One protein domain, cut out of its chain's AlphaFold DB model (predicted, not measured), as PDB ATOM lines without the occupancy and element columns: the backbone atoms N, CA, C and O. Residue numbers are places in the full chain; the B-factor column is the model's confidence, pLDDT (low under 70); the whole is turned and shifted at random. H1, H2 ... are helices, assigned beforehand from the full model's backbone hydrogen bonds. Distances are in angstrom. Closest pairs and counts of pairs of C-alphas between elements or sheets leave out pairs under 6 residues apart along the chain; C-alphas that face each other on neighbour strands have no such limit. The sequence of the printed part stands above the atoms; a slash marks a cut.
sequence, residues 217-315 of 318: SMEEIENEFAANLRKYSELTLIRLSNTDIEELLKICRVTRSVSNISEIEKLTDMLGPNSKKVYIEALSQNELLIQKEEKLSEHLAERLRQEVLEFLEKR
ATOM      1  N   SER A 217     173.722 182.266 201.090       82.50
ATOM      2  CA  SER A 217     173.546 182.018 199.663       82.50
ATOM      3  C   SER A 217     172.885 183.221 198.980       82.50
ATOM      4  O   SER A 217     172.142 183.982 199.599       82.50
ATOM      5  N   MET A 218     173.120 183.396 197.676       81.19
ATOM      6  CA  MET A 218     172.485 184.483 196.913       81.19
ATOM      7  C   MET A 218     170.953 184.418 196.957       81.19
ATOM      8  O   MET A 218     170.296 185.451 196.929       81.19
ATOM      9  N   GLU A 219     170.384 183.217 197.053       82.25
ATOM     10  CA  GLU A 219     168.938 183.018 197.154       82.25
ATOM     11  C   GLU A 219     168.387 183.486 198.510       82.25
ATOM     12  O   GLU A 219     167.332 184.114 198.568       82.25
ATOM     13  N   GLU A 220     169.124 183.272 199.604       85.12
ATOM     14  CA  GLU A 220     168.772 183.811 200.926       85.12
ATOM     15  C   GLU A 220     168.835 185.343 200.948       85.12
ATOM     16  O   GLU A 220     167.930 185.976 201.489       85.12
ATOM     17  N   ILE A 221     169.840 185.939 200.294       86.81
ATOM     18  CA  ILE A 221     169.979 187.399 200.175       86.81
ATOM     19  C   ILE A 221     168.808 188.000 199.378       86.81
ATOM     20  O   ILE A 221     168.221 188.995 199.795       86.81
ATOM     21  N   GLU A 222     168.419 187.398 198.251       88.81
ATOM     22  CA  GLU A 222     167.288 187.886 197.445       88.81
ATOM     23  C   GLU A 222     165.941 187.734 198.166       88.81
ATOM     24  O   GLU A 222     165.059 188.587 198.025       88.81
ATOM     25  N   ASN A 223     165.784 186.684 198.978       88.88
ATOM     26  CA  ASN A 223     164.613 186.505 199.833       88.88
ATOM     27  C   ASN A 223     164.567 187.542 200.966       88.88
ATOM     28  O   ASN A 223     163.493 188.062 201.277       88.88
ATOM     29  N   GLU A 224     165.718 187.884 201.550       90.31
ATOM     30  CA  GLU A 224     165.839 188.972 202.525       90.31
ATOM     31  C   GLU A 224     165.482 190.324 201.886       90.31
ATOM     32  O   GLU A 224     164.692 191.089 202.444       90.31
ATOM     33  N   PHE A 225     165.969 190.588 200.670       93.38
ATOM     34  CA  PHE A 225     165.590 191.777 199.906       93.38
ATOM     35  C   PHE A 225     164.088 191.831 199.640       93.38
ATOM     36  O   PHE A 225     163.468 192.867 199.880       93.38
ATOM     37  N   ALA A 226     163.476 190.724 199.218       90.44
ATOM     38  CA  ALA A 226     162.037 190.658 198.986       90.44
ATOM     39  C   ALA A 226     161.229 190.931 200.268       90.44
ATOM     40  O   ALA A 226     160.217 191.635 200.227       90.44
ATOM     41  N   ALA A 227     161.675 190.411 201.417       89.88
ATOM     42  CA  ALA A 227     161.044 190.676 202.709       89.88
ATOM     43  C   ALA A 227     161.145 192.160 203.099       89.88
ATOM     44  O   ALA A 227     160.143 192.767 203.493       89.88
ATOM     45  N   ASN A 228     162.321 192.766 202.915       89.00
ATOM     46  CA  ASN A 228     162.538 194.188 203.173       89.00
ATOM     47  C   ASN A 228     161.691 195.070 202.247       89.00
ATOM     48  O   ASN A 228     161.025 195.986 202.721       89.00
ATOM     49  N   LEU A 229     161.621 194.761 200.950       89.50
ATOM     50  CA  LEU A 229     160.802 195.510 199.991       89.50
ATOM     51  C   LEU A 229     159.306 195.433 200.320       89.50
ATOM     52  O   LEU A 229     158.615 196.446 200.232       89.50
ATOM     53  N   ARG A 230     158.803 194.278 200.778       87.00
ATOM     54  CA  ARG A 230     157.414 194.157 201.257       87.00
ATOM     55  C   ARG A 230     157.155 195.049 202.465       87.00
ATOM     56  O   ARG A 230     156.208 195.834 202.423       87.00
ATOM     57  N   LYS A 231     158.036 195.003 203.473       86.75
ATOM     58  CA  LYS A 231     157.996 195.908 204.637       86.75
ATOM     59  C   LYS A 231     157.977 197.371 204.180       86.75
ATOM     60  O   LYS A 231     157.206 198.176 204.695       86.75
ATOM     61  N   TYR A 232     158.794 197.726 203.190       86.50
ATOM     62  CA  TYR A 232     158.846 199.087 202.659       86.50
ATOM     63  C   TYR A 232     157.585 199.477 201.889       86.50
ATOM     64  O   TYR A 232     157.172 200.631 201.971       86.50
ATOM     65  N   SER A 233     156.941 198.541 201.188       80.06
ATOM     66  CA  SER A 233     155.662 198.797 200.512       80.06
ATOM     67  C   SER A 233     154.544 199.088 201.515       80.06
ATOM     68  O   SER A 233     153.742 199.993 201.294       80.06
ATOM     69  N   GLU A 234     154.544 198.391 202.656       79.81
ATOM     70  CA  GLU A 234     153.559 198.574 203.725       79.81
ATOM     71  C   GLU A 234     153.754 199.918 204.436       79.81
ATOM     72  O   GLU A 234     152.792 200.618 204.753       79.81
ATOM     73  N   LEU A 235     155.014 200.306 204.653       66.88
ATOM     74  CA  LEU A 235     155.361 201.589 205.254       66.88
ATOM     75  C   LEU A 235     155.240 202.754 204.263       66.88
ATOM     76  O   LEU A 235     155.028 203.882 204.696       66.88
ATOM     77  N   THR A 236     155.296 202.504 202.953       64.75
ATOM     78  CA  THR A 236     155.564 203.482 201.883       64.75
ATOM     79  C   THR A 236     156.944 204.135 202.006       64.75
ATOM     80  O   THR A 236     157.452 204.386 203.099       64.75
ATOM     81  N   LEU A 237     157.554 204.475 200.866       61.12
ATOM     82  CA  LEU A 237     158.921 205.020 200.785       61.12
ATOM     83  C   LEU A 237     159.155 206.281 201.636       61.12
ATOM     84  O   LEU A 237     160.276 206.581 202.036       61.12
ATOM     85  N   ILE A 238     158.081 207.011 201.927       55.38
ATOM     86  CA  ILE A 238     158.088 208.257 202.696       55.38
ATOM     87  C   ILE A 238     158.306 208.008 204.196       55.38
ATOM     88  O   ILE A 238     158.824 208.887 204.881       55.38
ATOM     89  N   ARG A 239     157.945 206.823 204.706       58.38
ATOM     90  CA  ARG A 239     158.074 206.464 206.130       58.38
ATOM     91  C   ARG A 239     159.310 205.615 206.434       58.38
ATOM     92  O   ARG A 239     159.466 205.128 207.552       58.38
ATOM     93  N   LEU A 240     160.187 205.419 205.451       70.31
ATOM     94  CA  LEU A 240     161.439 204.700 205.656       70.31
ATOM     95  C   LEU A 240     162.386 205.531 206.522       70.31
ATOM     96  O   LEU A 240     162.596 206.722 206.278       70.31
ATOM     97  N   SER A 241     162.974 204.900 207.540       68.81
ATOM     98  CA  SER A 241     164.064 205.514 208.300       68.81
ATOM     99  C   SER A 241     165.294 205.708 207.405       68.81
ATOM    100  O   SER A 241     165.409 205.085 206.353       68.81
ATOM    101  N   ASN A 242     166.263 206.531 207.823       66.69
ATOM    102  CA  ASN A 242     167.524 206.662 207.074       66.69
ATOM    103  C   ASN A 242     168.212 205.301 206.868       66.69
ATOM    104  O   ASN A 242     168.754 205.057 205.797       66.69
ATOM    105  N   THR A 243     168.131 204.408 207.857       72.88
ATOM    106  CA  THR A 243     168.661 203.043 207.768       72.88
ATOM    107  C   THR A 243     167.909 202.213 206.728       72.88
ATOM    108  O   THR A 243     168.532 201.519 205.933       72.88
ATOM    109  N   ASP A 244     166.576 202.310 206.685       80.62
ATOM    110  CA  ASP A 244     165.770 201.623 205.668       80.62
ATOM    111  C   ASP A 244     166.040 202.190 204.257       80.62
ATOM    112  O   ASP A 244     166.058 201.441 203.286       80.62
ATOM    113  N   ILE A 245     166.292 203.499 204.133       80.19
ATOM    114  CA  ILE A 245     166.671 204.138 202.861       80.19
ATOM    115  C   ILE A 245     168.055 203.663 202.408       80.19
ATOM    116  O   ILE A 245     168.236 203.346 201.235       80.19
ATOM    117  N   GLU A 246     169.038 203.603 203.308       80.69
ATOM    118  CA  GLU A 246     170.376 203.091 202.989       80.69
ATOM    119  C   GLU A 246     170.328 201.628 202.536       80.69
ATOM    120  O   GLU A 246     170.970 201.276 201.542       80.69
ATOM    121  N   GLU A 247     169.519 200.803 203.204       87.50
ATOM    122  CA  GLU A 247     169.324 199.410 202.812       87.50
ATOM    123  C   GLU A 247     168.576 199.305 201.475       87.50
ATOM    124  O   GLU A 247     169.011 198.563 200.599       87.50
ATOM    125  N   LEU A 248     167.543 200.115 201.224       90.25
ATOM    126  CA  LEU A 248     166.879 200.169 199.918       90.25
ATOM    127  C   LEU A 248     167.844 200.581 198.793       90.25
ATOM    128  O   LEU A 248     167.850 199.966 197.730       90.25
ATOM    129  N   LEU A 249     168.708 201.575 199.021       89.88
ATOM    130  CA  LEU A 249     169.730 201.970 198.046       89.88
ATOM    131  C   LEU A 249     170.756 200.859 197.805       89.88
ATOM    132  O   LEU A 249     171.256 200.722 196.689       89.88
ATOM    133  N   LYS A 250     171.076 200.063 198.827       91.75
ATOM    134  CA  LYS A 250     171.903 198.865 198.667       91.75
ATOM    135  C   LYS A 250     171.180 197.833 197.805       91.75
ATOM    136  O   LYS A 250     171.770 197.411 196.814       91.75
ATOM    137  N   ILE A 251     169.916 197.516 198.095       92.94
ATOM    138  CA  ILE A 251     169.095 196.602 197.283       92.94
ATOM    139  C   ILE A 251     169.082 197.064 195.820       92.94
ATOM    140  O   ILE A 251     169.395 196.269 194.936       92.94
ATOM    141  N   CYS A 252     168.835 198.354 195.560       91.81
ATOM    142  CA  CYS A 252     168.868 198.930 194.213       91.81
ATOM    143  C   CYS A 252     170.164 198.613 193.452       91.81
ATOM    144  O   CYS A 252     170.110 198.299 192.268       91.81
ATOM    145  N   ARG A 253     171.326 198.672 194.115       91.94
ATOM    146  CA  ARG A 253     172.633 198.454 193.474       91.94
ATOM    147  C   ARG A 253     172.911 196.990 193.147       91.94
ATOM    148  O   ARG A 253     173.620 196.733 192.182       91.94
ATOM    149  N   VAL A 254     172.421 196.052 193.962       91.69
ATOM    150  CA  VAL A 254     172.906 194.658 193.925       91.69
ATOM    151  C   VAL A 254     171.854 193.603 193.599       91.69
ATOM    152  O   VAL A 254     172.240 192.476 193.294       91.69
ATOM    153  N   THR A 255     170.559 193.932 193.653       90.75
ATOM    154  CA  THR A 255     169.489 192.963 193.368       90.75
ATOM    155  C   THR A 255     169.627 192.379 191.963       90.75
ATOM    156  O   THR A 255     169.810 193.113 190.991       90.75
ATOM    157  N   ARG A 256     169.502 191.058 191.848       88.44
ATOM    158  CA  ARG A 256     169.485 190.309 190.580       88.44
ATOM    159  C   ARG A 256     168.106 189.746 190.255       88.44
ATOM    160  O   ARG A 256     167.917 189.152 189.198       88.44
ATOM    161  N   SER A 257     167.137 189.922 191.151       89.69
ATOM    162  CA  SER A 257     165.764 189.495 190.919       89.69
ATOM    163  C   SER A 257     164.953 190.550 190.159       89.69
ATOM    164  O   SER A 257     164.808 191.691 190.606       89.69
ATOM    165  N   VAL A 258     164.348 190.136 189.041       88.19
ATOM    166  CA  VAL A 258     163.402 190.956 188.260       88.19
ATOM    167  C   VAL A 258     162.179 191.341 189.099       88.19
ATOM    168  O   VAL A 258     161.708 192.475 189.004       88.19
ATOM    169  N   SER A 259     161.709 190.449 189.978       88.81
ATOM    170  CA  SER A 259     160.564 190.739 190.850       88.81
ATOM    171  C   SER A 259     160.895 191.820 191.879       88.81
ATOM    172  O   SER A 259     160.060 192.668 192.181       88.81
ATOM    173  N   ASN A 260     162.128 191.828 192.396       91.81
ATOM    174  CA  ASN A 260     162.587 192.858 193.329       91.81
ATOM    175  C   ASN A 260     162.710 194.216 192.621       91.81
ATOM    176  O   ASN A 260     162.281 195.225 193.170       91.81
ATOM    177  N   ILE A 261     163.193 194.246 191.374       91.88
ATOM    178  CA  ILE A 261     163.219 195.469 190.548       91.88
ATOM    179  C   ILE A 261     161.801 196.007 190.310       91.88
ATOM    180  O   ILE A 261     161.562 197.205 190.433       91.88
ATOM    181  N   SER A 262     160.853 195.126 190.003       89.94
ATOM    182  CA  SER A 262     159.439 195.476 189.827       89.94
ATOM    183  C   SER A 262     158.843 196.115 191.085       89.94
ATOM    184  O   SER A 262     158.116 197.106 191.001       89.94
ATOM    185  N   GLU A 263     159.194 195.602 192.266       89.88
ATOM    186  CA  GLU A 263     158.737 196.162 193.538       89.88
ATOM    187  C   GLU A 263     159.409 197.504 193.866       89.88
ATOM    188  O   GLU A 263     158.739 198.428 194.326       89.88
ATOM    189  N   ILE A 264     160.700 197.660 193.550       91.94
ATOM    190  CA  ILE A 264     161.405 198.949 193.637       91.94
ATOM    191  C   ILE A 264     160.743 199.991 192.734       91.94
ATOM    192  O   ILE A 264     160.595 201.143 193.144       91.94
ATOM    193  N   GLU A 265     160.315 199.614 191.527       89.44
ATOM    194  CA  GLU A 265     159.596 200.537 190.649       89.44
ATOM    195  C   GLU A 265     158.279 200.977 191.284       89.44
ATOM    196  O   GLU A 265     158.044 202.171 191.389       89.44
ATOM    197  N   LYS A 266     157.451 200.061 191.800       87.31
ATOM    198  CA  LYS A 266     156.197 200.451 192.482       87.31
ATOM    199  C   LYS A 266     156.443 201.402 193.646       87.31
ATOM    200  O   LYS A 266     155.706 202.367 193.831       87.31
ATOM    201  N   LEU A 267     157.480 201.109 194.422       85.31
ATOM    202  CA  LEU A 267     157.917 201.927 195.535       85.31
ATOM    203  C   LEU A 267     158.314 203.325 195.050       85.31
ATOM    204  O   LEU A 267     157.882 204.320 195.624       85.31
ATOM    205  N   THR A 268     159.131 203.427 194.008       83.75
ATOM    206  CA  THR A 268     159.742 204.695 193.591       83.75
ATOM    207  C   THR A 268     158.925 205.483 192.563       83.75
ATOM    208  O   THR A 268     159.148 206.683 192.432       83.75
ATOM    209  N   ASP A 269     157.949 204.875 191.882       82.12
ATOM    210  CA  ASP A 269     157.061 205.510 190.887       82.12
ATOM    211  C   ASP A 269     156.174 206.601 191.508       82.12
ATOM    212  O   ASP A 269     155.825 207.590 190.865       82.12
ATOM    213  N   MET A 270     155.873 206.489 192.806       72.31
ATOM    214  CA  MET A 270     155.177 207.545 193.549       72.31
ATOM    215  C   MET A 270     156.042 208.796 193.797       72.31
ATOM    216  O   MET A 270     155.518 209.820 194.240       72.31
ATOM    217  N   LEU A 271     157.359 208.726 193.566       68.00
ATOM    218  CA  LEU A 271     158.288 209.828 193.807       68.00
ATOM    219  C   LEU A 271     158.430 210.716 192.565       68.00
ATOM    220  O   LEU A 271     158.582 210.244 191.442       68.00
ATOM    221  N   GLY A 272     158.473 212.034 192.777       65.88
ATOM    222  CA  GLY A 272     158.812 212.978 191.710       65.88
ATOM    223  C   GLY A 272     160.263 212.815 191.211       65.88
ATOM    224  O   GLY A 272     161.107 212.302 191.952       65.88
ATOM    225  N   PRO A 273     160.610 213.328 190.011       70.38
ATOM    226  CA  PRO A 273     161.893 213.057 189.339       70.38
ATOM    227  C   PRO A 273     163.145 213.352 190.182       70.38
ATOM    228  O   PRO A 273     164.126 212.616 190.139       70.38
ATOM    229  N   ASN A 274     163.115 214.415 190.992       62.44
ATOM    230  CA  ASN A 274     164.243 214.794 191.849       62.44
ATOM    231  C   ASN A 274     164.406 213.864 193.060       62.44
ATOM    232  O   ASN A 274     165.532 213.544 193.432       62.44
ATOM    233  N   SER A 275     163.298 213.422 193.657       68.62
ATOM    234  CA  SER A 275     163.300 212.490 194.792       68.62
ATOM    235  C   SER A 275     163.616 211.066 194.338       68.62
ATOM    236  O   SER A 275     164.309 210.336 195.043       68.62
ATOM    237  N   LYS A 276     163.175 210.696 193.127       82.31
ATOM    238  CA  LYS A 276     163.502 209.421 192.478       82.31
ATOM    239  C   LYS A 276     164.984 209.341 192.087       82.31
ATOM    240  O   LYS A 276     165.568 208.263 192.136       82.31
ATOM    241  N   LYS A 277     165.629 210.480 191.790       81.69
ATOM    242  CA  LYS A 277     167.017 210.564 191.297       81.69
ATOM    243  C   LYS A 277     168.038 209.769 192.117       81.69
ATOM    244  O   LYS A 277     168.883 209.116 191.523       81.69
ATOM    245  N   VAL A 278     167.973 209.802 193.449       82.44
ATOM    246  CA  VAL A 278     168.939 209.079 194.305       82.44
ATOM    247  C   VAL A 278     168.816 207.560 194.124       82.44
ATOM    248  O   VAL A 278     169.818 206.849 194.117       82.44
ATOM    249  N   TYR A 279     167.594 207.067 193.913       89.44
ATOM    250  CA  TYR A 279     167.330 205.658 193.628       89.44
ATOM    251  C   TYR A 279     167.747 205.298 192.206       89.44
ATOM    252  O   TYR A 279     168.401 204.278 192.024       89.44
ATOM    253  N   ILE A 280     167.467 206.158 191.222       89.88
ATOM    254  CA  ILE A 280     167.932 205.973 189.838       89.88
ATOM    255  C   ILE A 280     169.468 205.952 189.766       89.88
ATOM    256  O   ILE A 280     170.032 205.097 189.095       89.88
ATOM    257  N   GLU A 281     170.167 206.816 190.511       87.88
ATOM    258  CA  GLU A 281     171.636 206.805 190.619       87.88
ATOM    259  C   GLU A 281     172.185 205.527 191.267       87.88
ATOM    260  O   GLU A 281     173.278 205.079 190.924       87.88
ATOM    261  N   ALA A 282     171.454 204.940 192.216       88.81
ATOM    262  CA  ALA A 282     171.814 203.652 192.801       88.81
ATOM    263  C   ALA A 282     171.543 202.494 191.822       88.81
ATOM    264  O   ALA A 282     172.392 201.623 191.654       88.81
ATOM    265  N   LEU A 283     170.398 202.514 191.137       91.94
ATOM    266  CA  LEU A 283     170.009 201.531 190.122       91.94
ATOM    267  C   LEU A 283     170.909 201.582 188.883       91.94
ATOM    268  O   LEU A 283     171.135 200.558 188.251       91.94
ATOM    269  N   SER A 284     171.505 202.735 188.572       89.06
ATOM    270  CA  SER A 284     172.490 202.871 187.495       89.06
ATOM    271  C   SER A 284     173.830 202.188 187.793       89.06
ATOM    272  O   SER A 284     174.761 202.319 187.004       89.06
ATOM    273  N   GLN A 285     173.966 201.526 188.945       89.50
ATOM    274  CA  GLN A 285     175.094 200.655 189.292       89.50
ATOM    275  C   GLN A 285     174.707 199.169 189.221       89.50
ATOM    276  O   GLN A 285     175.562 198.309 189.413       89.50
ATOM    277  N   ASN A 286     173.433 198.865 188.958       90.81
ATOM    278  CA  ASN A 286     172.917 197.509 188.900       90.81
ATOM    279  C   ASN A 286     173.191 196.874 187.532       90.81
ATOM    280  O   ASN A 286     172.679 197.324 186.505       90.81
ATOM    281  N   GLU A 287     173.965 195.789 187.524       85.81
ATOM    282  CA  GLU A 287     174.380 195.098 186.299       85.81
ATOM    283  C   GLU A 287     173.197 194.603 185.453       85.81
ATOM    284  O   GLU A 287     173.280 194.649 184.228       85.81
ATOM    285  N   LEU A 288     172.084 194.193 186.074       84.94
ATOM    286  CA  LEU A 288     170.908 193.675 185.366       84.94
ATOM    287  C   LEU A 288     170.177 194.771 184.569       84.94
ATOM    288  O   LEU A 288     169.584 194.499 183.528       84.94
ATOM    289  N   LEU A 289     170.229 196.024 185.030       83.94
ATOM    290  CA  LEU A 289     169.547 197.153 184.384       83.94
ATOM    291  C   LEU A 289     170.388 197.808 183.281       83.94
ATOM    292  O   LEU A 289     169.842 198.387 182.345       83.94
ATOM    293  N   ILE A 290     171.714 197.712 183.368       84.88
ATOM    294  CA  ILE A 290     172.635 198.401 182.447       84.88
ATOM    295  C   ILE A 290     172.933 197.550 181.202       84.88
ATOM    296  O   ILE A 290     173.333 198.080 180.162       84.88
ATOM    297  N   GLN A 291     172.714 196.234 181.260       80.69
ATOM    298  CA  GLN A 291     172.891 195.352 180.106       80.69
ATOM    299  C   GLN A 291     171.877 195.696 179.006       80.69
ATOM    300  O   GLN A 291     170.676 195.482 179.151       80.69
ATOM    301  N   LYS A 292     172.353 196.254 177.883       61.62
ATOM    302  CA  LYS A 292     171.507 196.781 176.791       61.62
ATOM    303  C   LYS A 292     170.736 195.704 176.011       61.62
ATOM    304  O   LYS A 292     169.721 196.020 175.396       61.62
ATOM    305  N   GLU A 293     171.164 194.445 176.063       59.34
ATOM    306  CA  GLU A 293     170.652 193.386 175.175       59.34
ATOM    307  C   GLU A 293     169.543 192.509 175.786       59.34
ATOM    308  O   GLU A 293     168.885 191.770 175.056       59.34
ATOM    309  N   GLU A 294     169.257 192.626 177.085       65.50
ATOM    310  CA  GLU A 294     168.315 191.737 177.777       65.50
ATOM    311  C   GLU A 294     166.998 192.455 178.108       65.50
ATOM    312  O   GLU A 294     166.979 193.396 178.894       65.50
ATOM    313  N   LYS A 295     165.877 192.048 177.492       73.12
ATOM    314  CA  LYS A 295     164.547 192.537 177.899       73.12
ATOM    315  C   LYS A 295     164.146 191.883 179.211       73.12
ATOM    316  O   LYS A 295     164.155 190.657 179.308       73.12
ATOM    317  N   LEU A 296     163.702 192.689 180.170       81.88
ATOM    318  CA  LEU A 296     163.162 192.162 181.414       81.88
ATOM    319  C   LEU A 296     161.739 191.642 181.186       81.88
ATOM    320  O   LEU A 296     160.934 192.245 180.476       81.88
ATOM    321  N   SER A 297     161.437 190.487 181.778       80.44
ATOM    322  CA  SER A 297     160.156 189.791 181.603       80.44
ATOM    323  C   SER A 297     158.971 190.534 182.231       80.44
ATOM    324  O   SER A 297     157.833 190.343 181.801       80.44
ATOM    325  N   GLU A 298     159.216 191.399 183.218       84.25
ATOM    326  CA  GLU A 298     158.187 192.195 183.887       84.25
ATOM    327  C   GLU A 298     158.131 193.633 183.355       84.25
ATOM    328  O   GLU A 298     159.134 194.344 183.330       84.25
ATOM    329  N   HIS A 299     156.927 194.105 183.004       84.62
ATOM    330  CA  HIS A 299     156.713 195.446 182.441       84.62
ATOM    331  C   HIS A 299     157.232 196.570 183.353       84.62
ATOM    332  O   HIS A 299     157.763 197.567 182.866       84.62
ATOM    333  N   LEU A 300     157.029 196.466 184.669       84.06
ATOM    334  CA  LEU A 300     157.482 197.495 185.614       84.06
ATOM    335  C   LEU A 300     159.010 197.530 185.697       84.06
ATOM    336  O   LEU A 300     159.599 198.605 185.643       84.06
ATOM    337  N   ALA A 301     159.648 196.359 185.724       85.25
ATOM    338  CA  ALA A 301     161.098 196.261 185.702       85.25
ATOM    339  C   ALA A 301     161.691 196.828 184.400       85.25
ATOM    340  O   ALA A 301     162.661 197.581 184.441       85.25
ATOM    341  N   GLU A 302     161.071 196.544 183.251       87.00
ATOM    342  CA  GLU A 302     161.500 197.091 181.957       87.00
ATOM    343  C   GLU A 302     161.306 198.616 181.865       87.00
ATOM    344  O   GLU A 302     162.144 199.309 181.292       87.00
ATOM    345  N   ARG A 303     160.244 199.171 182.467       87.12
ATOM    346  CA  ARG A 303     160.045 200.629 182.546       87.12
ATOM    347  C   ARG A 303     161.152 201.299 183.362       87.12
ATOM    348  O   ARG A 303     161.757 202.258 182.887       87.12
ATOM    349  N   LEU A 304     161.444 200.770 184.550       87.38
ATOM    350  CA  LEU A 304     162.511 201.286 185.408       87.38
ATOM    351  C   LEU A 304     163.881 201.176 184.725       87.38
ATOM    352  O   LEU A 304     164.693 202.096 184.804       87.38
ATOM    353  N   ARG A 305     164.118 200.091 183.981       89.00
ATOM    354  CA  ARG A 305     165.311 199.929 183.144       89.00
ATOM    355  C   ARG A 305     165.447 201.041 182.105       89.00
ATOM    356  O   ARG A 305     166.517 201.634 182.005       89.00
ATOM    357  N   GLN A 306     164.386 201.349 181.360       88.88
ATOM    358  CA  GLN A 306     164.404 202.440 180.378       88.88
ATOM    359  C   GLN A 306     164.734 203.786 181.033       88.88
ATOM    360  O   GLN A 306     165.568 204.525 180.520       88.88
ATOM    361  N   GLU A 307     164.160 204.070 182.202       88.38
ATOM    362  CA  GLU A 307     164.438 205.304 182.942       88.38
ATOM    363  C   GLU A 307     165.902 205.395 183.416       88.38
ATOM    364  O   GLU A 307     166.524 206.457 183.326       88.38
ATOM    365  N   VAL A 308     166.488 204.279 183.863       88.62
ATOM    366  CA  VAL A 308     167.915 204.197 184.220       88.62
ATOM    367  C   VAL A 308     168.812 204.418 182.999       88.62
ATOM    368  O   VAL A 308     169.802 205.147 183.096       88.62
ATOM    369  N   LEU A 309     168.468 203.840 181.844       88.56
ATOM    370  CA  LEU A 309     169.215 204.043 180.599       88.56
ATOM    371  C   LEU A 309     169.143 205.503 180.129       88.56
ATOM    372  O   LEU A 309     170.183 206.093 179.847       88.56
ATOM    373  N   GLU A 310     167.960 206.126 180.143       88.19
ATOM    374  CA  GLU A 310     167.809 207.557 179.835       88.19
ATOM    375  C   GLU A 310     168.618 208.450 180.786       88.19
ATOM    376  O   GLU A 310     169.147 209.493 180.387       88.19
ATOM    377  N   PHE A 311     168.686 208.082 182.068       87.81
ATOM    378  CA  PHE A 311     169.481 208.801 183.057       87.81
ATOM    379  C   PHE A 311     170.981 208.721 182.749       87.81
ATOM    380  O   PHE A 311     171.674 209.737 182.837       87.81
ATOM    381  N   LEU A 312     171.475 207.539 182.369       85.62
ATOM    382  CA  LEU A 312     172.868 207.339 181.973       85.62
ATOM    383  C   LEU A 312     173.209 208.112 180.694       85.62
ATOM    384  O   LEU A 312     174.205 208.829 180.684       85.62
ATOM    385  N   GLU A 313     172.349 208.075 179.673       85.06
ATOM    386  CA  GLU A 313     172.537 208.835 178.426       85.06
ATOM    387  C   GLU A 313     172.656 210.345 178.688       85.06
ATOM    388  O   GLU A 313     173.611 210.992 178.253       85.06
ATOM    389  N   LYS A 314     171.751 210.905 179.506       83.56
ATOM    390  CA  LYS A 314     171.790 212.326 179.906       83.56
ATOM    391  C   LYS A 314     173.035 212.690 180.723       83.56
ATOM    392  O   LYS A 314     173.435 213.854 180.729       83.56
ATOM    393  N   ARG A 315     173.619 211.735 181.455       76.06
ATOM    394  CA  ARG A 315     174.800 211.944 182.309       76.06
ATOM    395  C   ARG A 315     176.112 211.819 181.535       76.06
ATOM    396  O   ARG A 315     177.054 212.545 181.846       76.06
TER     397      ARG A 315
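What this domain is: This is residues 217 to 315 of the 318 residues of an uncharacterized protein of bacterium (UniProt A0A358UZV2). Six helices stack in three levels: long H1 at one end, the hairpin H3 and H4 in the middle, and long H6 with little H5 at the other end. H2 runs at one side from the level of H1 to that of H4, and H6 crosses both H3 and H4. The printed part has 99 residues, with H1 to H6 in order along the chain and no named strand: all helix. It is compact, with a radius of gyration of the C-alphas of 12.6 A, and spans 33 by 31 by 20 A.

Where its parts are: H1, residues 218 to 235, begins at C-alpha 218 (172.485, 184.483, 196.913) and is 25.6 A long. H2 is residues 242 to 254, 18.6 A; H3 258 to 269, 16.1 A; H4 273 to 283, 14.1 A; H5 287 to 290. H6, residues 299 to 315, is 24.5 A long and ends at C-alpha 315 (174.800, 211.944, 182.309).

How they stand to each other: H1 touches H3 at a shallow tilt of 24 degrees, the same way; their closest C-alphas, Ala 226 and Asn 260, are 6.1 A apart. H1 and H2, a helical hairpin, only just touch, with 3 pairs of C-alphas within 8 A, the closest Phe 225 and Ile 251 at 6.5 A. H2 touches H4 with residues 249 to 253 alone, closest at C-alphas 252 and 283, 5.0 A. H6 touches H3 with residues 299 to 304 alone, C-alphas 262 and 301 being closest at 4.5 A. H1 and H6 are apart. Every O i to N i+4 pair is within hydrogen-bond range in H1, H2, H3 and H6, but 5 of 7 in H4; H5 is too short for one.

The domain as a whole: The C-alphas farthest apart, Ser 217 and Lys 314, are 36.2 A apart. The printed part has no cut and no long link. Confidence is under 70 at 14 residues, among them 235 to 239 and 292 to 294.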